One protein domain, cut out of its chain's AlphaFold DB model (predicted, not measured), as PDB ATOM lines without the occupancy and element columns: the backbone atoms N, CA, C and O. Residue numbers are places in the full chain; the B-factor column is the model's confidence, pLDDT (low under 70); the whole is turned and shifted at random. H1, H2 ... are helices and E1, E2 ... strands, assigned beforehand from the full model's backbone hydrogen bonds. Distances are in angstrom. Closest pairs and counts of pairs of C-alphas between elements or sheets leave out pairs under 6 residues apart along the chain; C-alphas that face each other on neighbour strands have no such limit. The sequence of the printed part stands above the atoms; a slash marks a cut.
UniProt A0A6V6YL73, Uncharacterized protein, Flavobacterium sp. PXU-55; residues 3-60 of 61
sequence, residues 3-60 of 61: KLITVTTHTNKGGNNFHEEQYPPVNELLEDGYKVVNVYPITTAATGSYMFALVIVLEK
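This is residues 3 to 60 of the 61 residues of an uncharacterized protein of Flavobacterium sp. PXU-55 (UniProt A0A6V6YL73). This is one long, narrow, strongly twisted sheet made of two hairpins, E1 with E2 and E3 with E4, joined side by side through E1 and E4. The short helix H1 sits on the link from E2 to E3 and only grazes the sheet; the two hairpin loops, residues 12 to 17 and 43 to 51, lie toward the other end of the long axis. The 58 printed residues run E1, E2, H1, E3, E4, and the class is mostly strand. The sheet's order is E2, E1, E4, E3, all antiparallel. The whole is loose, with a radius of gyration of the C-alphas of 13.0 A, a rod spanning 40 by 19 by 12 A.

Start at the inner strands E1, residues 3 to 11, and E4, residues 52 to 59: they are antiparallel at 164 degrees, with N 5 and O 56 2.9 A apart, within hydrogen-bond range. E2, residues 18 to 23, is an edge strand antiparallel to E1 at 163 degrees, with N 8 and O 21 at 2.9 A. E3, residues 35 to 42, is the other edge strand, antiparallel to E4 at 157 degrees, with N 40 and O 55 at 2.8 A; it bends by 50 degrees at residue 38. E2 and E3 are apart. H1, residues 26 to 31, only grazes the sheet with its residues 26 to 30; its closest C-alphas to E1 are those of Val 26 and Ile 5, 7.0 A apart. In H1 every O i to N i+4 pair is within hydrogen-bond range.

Find C-alpha 3 at (26.067, -46.260, -24.497); from there E1 runs 26.9 A to C-alpha 11. E2 measures 16.8 A, H1 8.8 A and E3 20.3 A. E4 runs 23.4 A and ends at C-alpha 59, (24.198, -51.317, -21.161).

The C-alphas farthest apart are those of Gly 14 and Lys 60, at 41.1 A. The printed part has no cut and no long link. Look for pLDDT under 70 at residues 11 to 18 and 43 to 50.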
ATOM      1  N   LYS A   3      24.940 -47.011 -23.919       89.25
ATOM      2  CA  LYS A   3      26.067 -46.260 -24.497       89.25
ATOM      3  C   LYS A   3      26.621 -46.986 -25.724       89.25
ATOM      4  O   LYS A   3      26.586 -48.212 -25.789       89.25
ATOM      5  N   LEU A   4      27.154 -46.224 -26.677       87.88
ATOM      6  CA  LEU A   4      27.895 -46.744 -27.827       87.88
ATOM      7  C   LEU A   4      29.347 -46.273 -27.752       87.88
ATOM      8  O   LEU A   4      29.604 -45.106 -27.458       87.88
ATOM      9  N   ILE A   5      30.271 -47.177 -28.055       88.06
ATOM     10  CA  ILE A   5      31.698 -46.889 -28.208       88.06
ATOM     11  C   ILE A   5      32.112 -47.251 -29.620       88.06
ATOM     12  O   ILE A   5      31.698 -48.288 -30.133       88.06
ATOM     13  N   THR A   6      32.958 -46.420 -30.223       84.44
ATOM     14  CA  THR A   6      33.616 -46.757 -31.484       84.44
ATOM     15  C   THR A   6      35.107 -46.948 -31.240       84.44
ATOM     16  O   THR A   6      35.772 -46.069 -30.695       84.44
ATOM     17  N   VAL A   7      35.622 -48.106 -31.642       83.94
ATOM     18  CA  VAL A   7      37.057 -48.388 -31.729       83.94
ATOM     19  C   VAL A   7      37.445 -48.331 -33.192       83.94
ATOM     20  O   VAL A   7      36.805 -48.973 -34.021       83.94
ATOM     21  N   THR A   8      38.472 -47.565 -33.526       80.19
ATOM     22  CA  THR A   8      38.924 -47.387 -34.907       80.19
ATOM     23  C   THR A   8      40.417 -47.599 -35.010       80.19
ATOM     24  O   THR A   8      41.168 -47.224 -34.111       80.19
ATOM     25  N   THR A   9      40.862 -48.154 -36.133       76.75
ATOM     26  CA  THR A   9      42.288 -48.313 -36.410       76.75
ATOM     27  C   THR A   9      42.690 -47.577 -37.658       76.75
ATOM     28  O   THR A   9      41.969 -47.592 -38.656       76.75
ATOM     29  N   HIS A  10      43.866 -46.963 -37.606       72.12
ATOM     30  CA  HIS A  10      44.382 -46.131 -38.681       72.12
ATOM     31  C   HIS A  10      45.713 -46.674 -39.191       72.12
ATOM     32  O   HIS A  10      46.600 -47.026 -38.408       72.12
ATOM     33  N   THR A  11      45.879 -46.702 -40.515       65.44
ATOM     34  CA  THR A  11      47.212 -46.812 -41.121       65.44
ATOM     35  C   THR A  11      47.740 -45.405 -41.335       65.44
ATOM     36  O   THR A  11      47.190 -44.651 -42.140       65.44
ATOM     37  N   ASN A  12      48.841 -45.043 -40.682       62.38
ATOM     38  CA  ASN A  12      49.549 -43.833 -41.080       62.38
ATOM     39  C   ASN A  12      50.110 -44.026 -42.497       62.38
ATOM     40  O   ASN A  12      50.870 -44.963 -42.753       62.38
ATOM     41  N   LYS A  13      49.737 -43.139 -43.434       57.62
ATOM     42  CA  LYS A  13      50.310 -43.087 -44.789       57.62
ATOM     43  C   LYS A  13      51.806 -42.752 -44.690       57.62
ATOM     44  O   LYS A  13      52.184 -41.591 -44.774       57.62
ATOM     45  N   GLY A  14      52.650 -43.754 -44.455       57.38
ATOM     46  CA  GLY A  14      54.095 -43.553 -44.300       57.38
ATOM     47  C   GLY A  14      54.874 -44.637 -43.553       57.38
ATOM     48  O   GLY A  14      56.080 -44.487 -43.399       57.38
ATOM     49  N   GLY A  15      54.246 -45.726 -43.097       58.88
ATOM     50  CA  GLY A  15      54.960 -46.853 -42.486       58.88
ATOM     51  C   GLY A  15      54.033 -47.804 -41.732       58.88
ATOM     52  O   GLY A  15      52.864 -47.486 -41.532       58.88
ATOM     53  N   ASN A  16      54.567 -48.945 -41.275       59.81
ATOM     54  CA  ASN A  16      53.881 -49.993 -40.489       59.81
ATOM     55  C   ASN A  16      53.413 -49.539 -39.083       59.81
ATOM     56  O   ASN A  16      53.301 -50.346 -38.163       59.81
ATOM     57  N   ASN A  17      53.144 -48.251 -38.891       62.62
ATOM     58  CA  ASN A  17      52.707 -47.687 -37.624       62.62
ATOM     59  C   ASN A  17      51.182 -47.778 -37.545       62.62
ATOM     60  O   ASN A  17      50.470 -46.831 -37.884       62.62
ATOM     61  N   PHE A  18      50.708 -48.955 -37.148       68.69
ATOM     62  CA  PHE A  18      49.327 -49.186 -36.744       68.69
ATOM     63  C   PHE A  18      49.044 -48.434 -35.439       68.69
ATOM     64  O   PHE A  18      49.800 -48.564 -34.473       68.69
ATOM     65  N   HIS A  19      47.962 -47.659 -35.413       70.62
ATOM     66  CA  HIS A  19      47.469 -47.015 -34.200       70.62
ATOM     67  C   HIS A  19      45.990 -47.350 -34.001       70.62
ATOM     68  O   HIS A  19      45.194 -47.245 -34.938       70.62
ATOM     69  N   GLU A  20      45.646 -47.774 -32.787       72.88
ATOM     70  CA  GLU A  20      44.276 -48.041 -32.357       72.88
ATOM     71  C   GLU A  20      43.819 -46.910 -31.438       72.88
ATOM     72  O   GLU A  20      44.507 -46.572 -30.475       72.88
ATOM     73  N   GLU A  21      42.647 -46.352 -31.727       75.06
ATOM     74  CA  GLU A  21      41.999 -45.337 -30.903       75.06
ATOM     75  C   GLU A  21      40.610 -45.828 -30.479       75.06
ATOM     76  O   GLU A  21      39.867 -46.409 -31.277       75.06
ATOM     77  N   GLN A  22      40.246 -45.585 -29.218       75.62
ATOM     78  CA  GLN A  22      38.952 -45.957 -28.642       75.62
ATOM     79  C   GLN A  22      38.250 -44.712 -28.100       75.62
ATOM     80  O   GLN A  22      38.839 -43.965 -27.317       75.62
ATOM     81  N   TYR A  23      36.986 -44.508 -28.472       71.25
ATOM     82  CA  TYR A  23      36.212 -43.349 -28.029       71.25
ATOM     83  C   TYR A  23      34.786 -43.725 -27.618       71.25
ATOM     84  O   TYR A  23      34.014 -44.194 -28.467       71.25
ATOM     85  N   PRO A  24      34.358 -43.420 -26.375       78.25
ATOM     86  CA  PRO A  24      35.150 -43.247 -25.135       78.25
ATOM     87  C   PRO A  24      35.906 -44.534 -24.706       78.25
ATOM     88  O   PRO A  24      35.664 -45.586 -25.297       78.25
ATOM     89  N   PRO A  25      36.803 -44.494 -23.692       83.19
ATOM     90  CA  PRO A  25      37.566 -45.670 -23.254       83.19
ATOM     91  C   PRO A  25      36.638 -46.772 -22.729       83.19
ATOM     92  O   PRO A  25      35.884 -46.564 -21.777       83.19
ATOM     93  N   VAL A  26      36.690 -47.965 -23.333       85.12
ATOM     94  CA  VAL A  26      35.804 -49.086 -22.965       85.12
ATOM     95  C   VAL A  26      35.974 -49.462 -21.495       85.12
ATOM     96  O   VAL A  26      34.982 -49.657 -20.799       85.12
ATOM     97  N   ASN A  27      37.218 -49.513 -21.017       87.00
ATOM     98  CA  ASN A  27      37.544 -49.968 -19.665       87.00
ATOM     99  C   ASN A  27      36.902 -49.102 -18.575       87.00
ATOM    100  O   ASN A  27      36.318 -49.654 -17.650       87.00
ATOM    101  N   GLU A  28      36.921 -47.775 -18.724       90.06
ATOM    102  CA  GLU A  28      36.283 -46.859 -17.766       90.06
ATOM    103  C   GLU A  28      34.780 -47.137 -17.654       90.06
ATOM    104  O   GLU A  28      34.207 -47.165 -16.568       90.06
ATOM    105  N   LEU A  29      34.129 -47.426 -18.783       90.75
ATOM    106  CA  LEU A  29      32.702 -47.728 -18.798       90.75
ATOM    107  C   LEU A  29      32.387 -49.117 -18.229       90.75
ATOM    108  O   LEU A  29      31.332 -49.296 -17.616       90.75
ATOM    109  N   LEU A  30      33.288 -50.087 -18.385       89.88
ATOM    110  CA  LEU A  30      33.161 -51.393 -17.737       89.88
ATOM    111  C   LEU A  30      33.312 -51.285 -16.213       89.88
ATOM    112  O   LEU A  30      32.525 -51.892 -15.485       89.88
ATOM    113  N   GLU A  31      34.264 -50.486 -15.727       92.94
ATOM    114  CA  GLU A  31      34.452 -50.203 -14.297       92.94
ATOM    115  C   GLU A  31      33.249 -49.462 -13.693       92.94
ATOM    116  O   GLU A  31      32.808 -49.784 -12.588       92.94
ATOM    117  N   ASP A  32      32.626 -48.567 -14.463       91.94
ATOM    118  CA  ASP A  32      31.361 -47.910 -14.118       91.94
ATOM    119  C   ASP A  32      30.158 -48.873 -14.065       91.94
ATOM    120  O   ASP A  32      29.043 -48.459 -13.729       91.94
ATOM    121  N   GLY A  33      30.330 -50.153 -14.400       93.38
ATOM    122  CA  GLY A  33      29.291 -51.178 -14.324       93.38
ATOM    123  C   GLY A  33      28.418 -51.298 -15.571       93.38
ATOM    124  O   GLY A  33      27.348 -51.910 -15.500       93.38
ATOM    125  N   TYR A  34      28.838 -50.733 -16.707       94.94
ATOM    126  CA  TYR A  34      28.251 -51.096 -17.997       94.94
ATOM    127  C   TYR A  34      28.725 -52.488 -18.426       94.94
ATOM    128  O   TYR A  34      29.824 -52.929 -18.101       94.94
ATOM    129  N   LYS A  35      27.894 -53.185 -19.194       94.62
ATOM    130  CA  LYS A  35      28.198 -54.494 -19.775       94.62
ATOM    131  C   LYS A  35      28.117 -54.417 -21.285       94.62
ATOM    132  O   LYS A  35      27.205 -53.790 -21.820       94.62
ATOM    133  N   VAL A  36      29.042 -55.087 -21.966       93.19
ATOM    134  CA  VAL A  36      28.960 -55.271 -23.419       93.19
ATOM    135  C   VAL A  36      27.777 -56.174 -23.723       93.19
ATOM    136  O   VAL A  36      27.714 -57.297 -23.227       93.19
ATOM    137  N   VAL A  37      26.855 -55.678 -24.542       95.94
ATOM    138  CA  VAL A  37      25.697 -56.452 -25.008       95.94
ATOM    139  C   VAL A  37      25.823 -56.847 -26.470       95.94
ATOM    140  O   VAL A  37      25.340 -57.908 -26.842       95.94
ATOM    141  N   ASN A  38      26.494 -56.034 -27.294       94.56
ATOM    142  CA  ASN A  38      26.741 -56.329 -28.704       94.56
ATOM    143  C   ASN A  38      28.046 -55.692 -29.191       94.56
ATOM    144  O   ASN A  38      28.450 -54.636 -28.703       94.56
ATOM    145  N   VAL A  39      28.664 -56.315 -30.196       91.81
ATOM    146  CA  VAL A  39      29.835 -55.788 -30.908       91.81
ATOM    147  C   VAL A  39      29.602 -55.940 -32.406       91.81
ATOM    148  O   VAL A  39      29.371 -57.044 -32.894       91.81
ATOM    149  N   TYR A  40      29.673 -54.832 -33.137       90.44
ATOM    150  CA  TYR A  40      29.461 -54.778 -34.577       90.44
ATOM    151  C   TYR A  40      30.768 -54.424 -35.287       90.44
ATOM    152  O   TYR A  40      31.263 -53.305 -35.119       90.44
ATOM    153  N   PRO A  41      31.339 -55.335 -36.092       86.69
ATOM    154  CA  PRO A  41      32.469 -54.995 -36.935       86.69
ATOM    155  C   PRO A  41      32.007 -54.155 -38.129       86.69
ATOM    156  O   PRO A  41      31.100 -54.537 -38.867       86.69
ATOM    157  N   ILE A  42      32.666 -53.021 -38.340       78.44
ATOM    158  CA  ILE A  42      32.506 -52.166 -39.512       78.44
ATOM    159  C   ILE A  42      33.737 -52.361 -40.396       78.44
ATOM    160  O   ILE A  42      34.831 -51.867 -40.119       78.44
ATOM    161  N   THR A  43      33.538 -53.101 -41.483       67.31
ATOM    162  CA  THR A  43      34.528 -53.327 -42.538       67.31
ATOM    163  C   THR A  43      34.181 -52.450 -43.738       67.31
ATOM    164  O   THR A  43      33.654 -52.906 -44.749       67.31
ATOM    165  N   THR A  44      34.413 -51.143 -43.635       61.47
ATOM    166  CA  THR A  44      34.401 -50.296 -44.833       61.47
ATOM    167  C   THR A  44      35.681 -50.547 -45.624       61.47
ATOM    168  O   THR A  44      36.745 -50.759 -45.043       61.47
ATOM    169  N   ALA A  45      35.600 -50.540 -46.962       54.84
ATOM    170  CA  ALA A  45      36.803 -50.491 -47.787       54.84
ATOM    171  C   ALA A  45      37.615 -49.285 -47.314       54.84
ATOM    172  O   ALA A  45      37.055 -48.190 -47.279       54.84
ATOM    173  N   ALA A  46      38.864 -49.515 -46.900       54.28
ATOM    174  CA  ALA A  46      39.718 -48.514 -46.281       54.28
ATOM    175  C   ALA A  46      39.716 -47.225 -47.114       54.28
ATOM    176  O   ALA A  46      40.475 -47.067 -48.072       54.28
ATOM    177  N   THR A  47      38.855 -46.268 -46.756       56.25
ATOM    178  CA  THR A  47      39.140 -44.875 -47.058       56.25
ATOM    179  C   THR A  47      40.454 -44.619 -46.340       56.25
ATOM    180  O   THR A  47      40.672 -45.172 -45.264       56.25
ATOM    181  N   GLY A  48      41.383 -43.895 -46.967       56.09
ATOM    182  CA  GLY A  48      42.808 -43.901 -46.596       56.09
ATOM    183  C   GLY A  48      43.177 -43.416 -45.183       56.09
ATOM    184  O   GLY A  48      44.337 -43.074 -44.978       56.09
ATOM    185  N   SER A  49      42.210 -43.346 -44.270       59.78
ATOM    186  CA  SER A  49      42.301 -43.061 -42.847       59.78
ATOM    187  C   SER A  49      42.089 -44.305 -41.961       59.78
ATOM    188  O   SER A  49      42.777 -44.391 -40.958       59.78
ATOM    189  N   TYR A  50      41.249 -45.298 -42.312       63.34
ATOM    190  CA  TYR A  50      40.902 -46.403 -41.388       63.34
ATOM    191  C   TYR A  50      41.030 -47.812 -41.994       63.34
ATOM    192  O   TYR A  50      40.581 -48.036 -43.115       63.34
ATOM    193  N   MET A  51      41.586 -48.774 -41.243       70.06
ATOM    194  CA  MET A  51      41.661 -50.193 -41.650       70.06
ATOM    195  C   MET A  51      40.432 -50.995 -41.221       70.06
ATOM    196  O   MET A  51      39.928 -51.808 -41.993       70.06
ATOM    197  N   PHE A  52      39.958 -50.779 -39.993       74.00
ATOM    198  CA  PHE A  52      38.716 -51.351 -39.475       74.00
ATOM    199  C   PHE A  52      38.139 -50.477 -38.358       74.00
ATOM    200  O   PHE A  52      38.869 -49.740 -37.689       74.00
ATOM    201  N   ALA A  53      36.832 -50.597 -38.129       78.88
ATOM    202  CA  ALA A  53      36.172 -50.029 -36.962       78.88
ATOM    203  C   ALA A  53      35.291 -51.077 -36.267       78.88
ATOM    204  O   ALA A  53      34.776 -51.991 -36.906       78.88
ATOM    205  N   LEU A  54      35.115 -50.957 -34.953       86.75
ATOM    206  CA  LEU A  54      34.192 -51.747 -34.142       86.75
ATOM    207  C   LEU A  54      33.247 -50.795 -33.418       86.75
ATOM    208  O   LEU A  54      33.697 -49.834 -32.800       86.75
ATOM    209  N   VAL A  55      31.951 -51.090 -33.437       88.94
ATOM    210  CA  VAL A  55      30.972 -50.430 -32.570       88.94
ATOM    211  C   VAL A  55      30.590 -51.380 -31.450       88.94
ATOM    212  O   VAL A  55      30.099 -52.477 -31.699       88.94
ATOM    213  N   ILE A  56      30.805 -50.956 -30.212       91.94
ATOM    214  CA  ILE A  56      30.493 -51.718 -29.006       91.94
ATOM    215  C   ILE A  56      29.276 -51.072 -28.350       91.94
ATOM    216  O   ILE A  56      29.292 -49.884 -28.023       91.94
ATOM    217  N   VAL A  57      28.216 -51.852 -28.155       93.38
ATOM    218  CA  VAL A  57      27.026 -51.427 -27.415       93.38
ATOM    219  C   VAL A  57      27.165 -51.873 -25.969       93.38
ATOM    220  O   VAL A  57      27.402 -53.048 -25.681       93.38
ATOM    221  N   LEU A  58      26.997 -50.911 -25.071       94.00
ATOM    222  CA  LEU A  58      27.112 -51.058 -23.632       94.00
ATOM    223  C   LEU A  58      25.783 -50.744 -22.953       94.00
ATOM    224  O   LEU A  58      25.144 -49.739 -23.266       94.00
ATOM    225  N   GLU A  59      25.401 -51.544 -21.963       95.12
ATOM    226  CA  GLU A  59      24.198 -51.317 -21.161       95.12
ATOM    227  C   GLU A  59      24.481 -51.435 -19.666       95.12
ATOM    228  O   GLU A  59      25.243 -52.291 -19.218       95.12
ATOM    229  N   LYS A  60      23.850 -50.558 -18.885       94.56
ATOM    230  CA  LYS A  60      23.842 -50.579 -17.420       94.56
ATOM    231  C   LYS A  60      22.393 -50.521 -16.945       94.56
ATOM    232  O   LYS A  60      21.650 -49.661 -17.428       94.56
TER     233      LYS A  60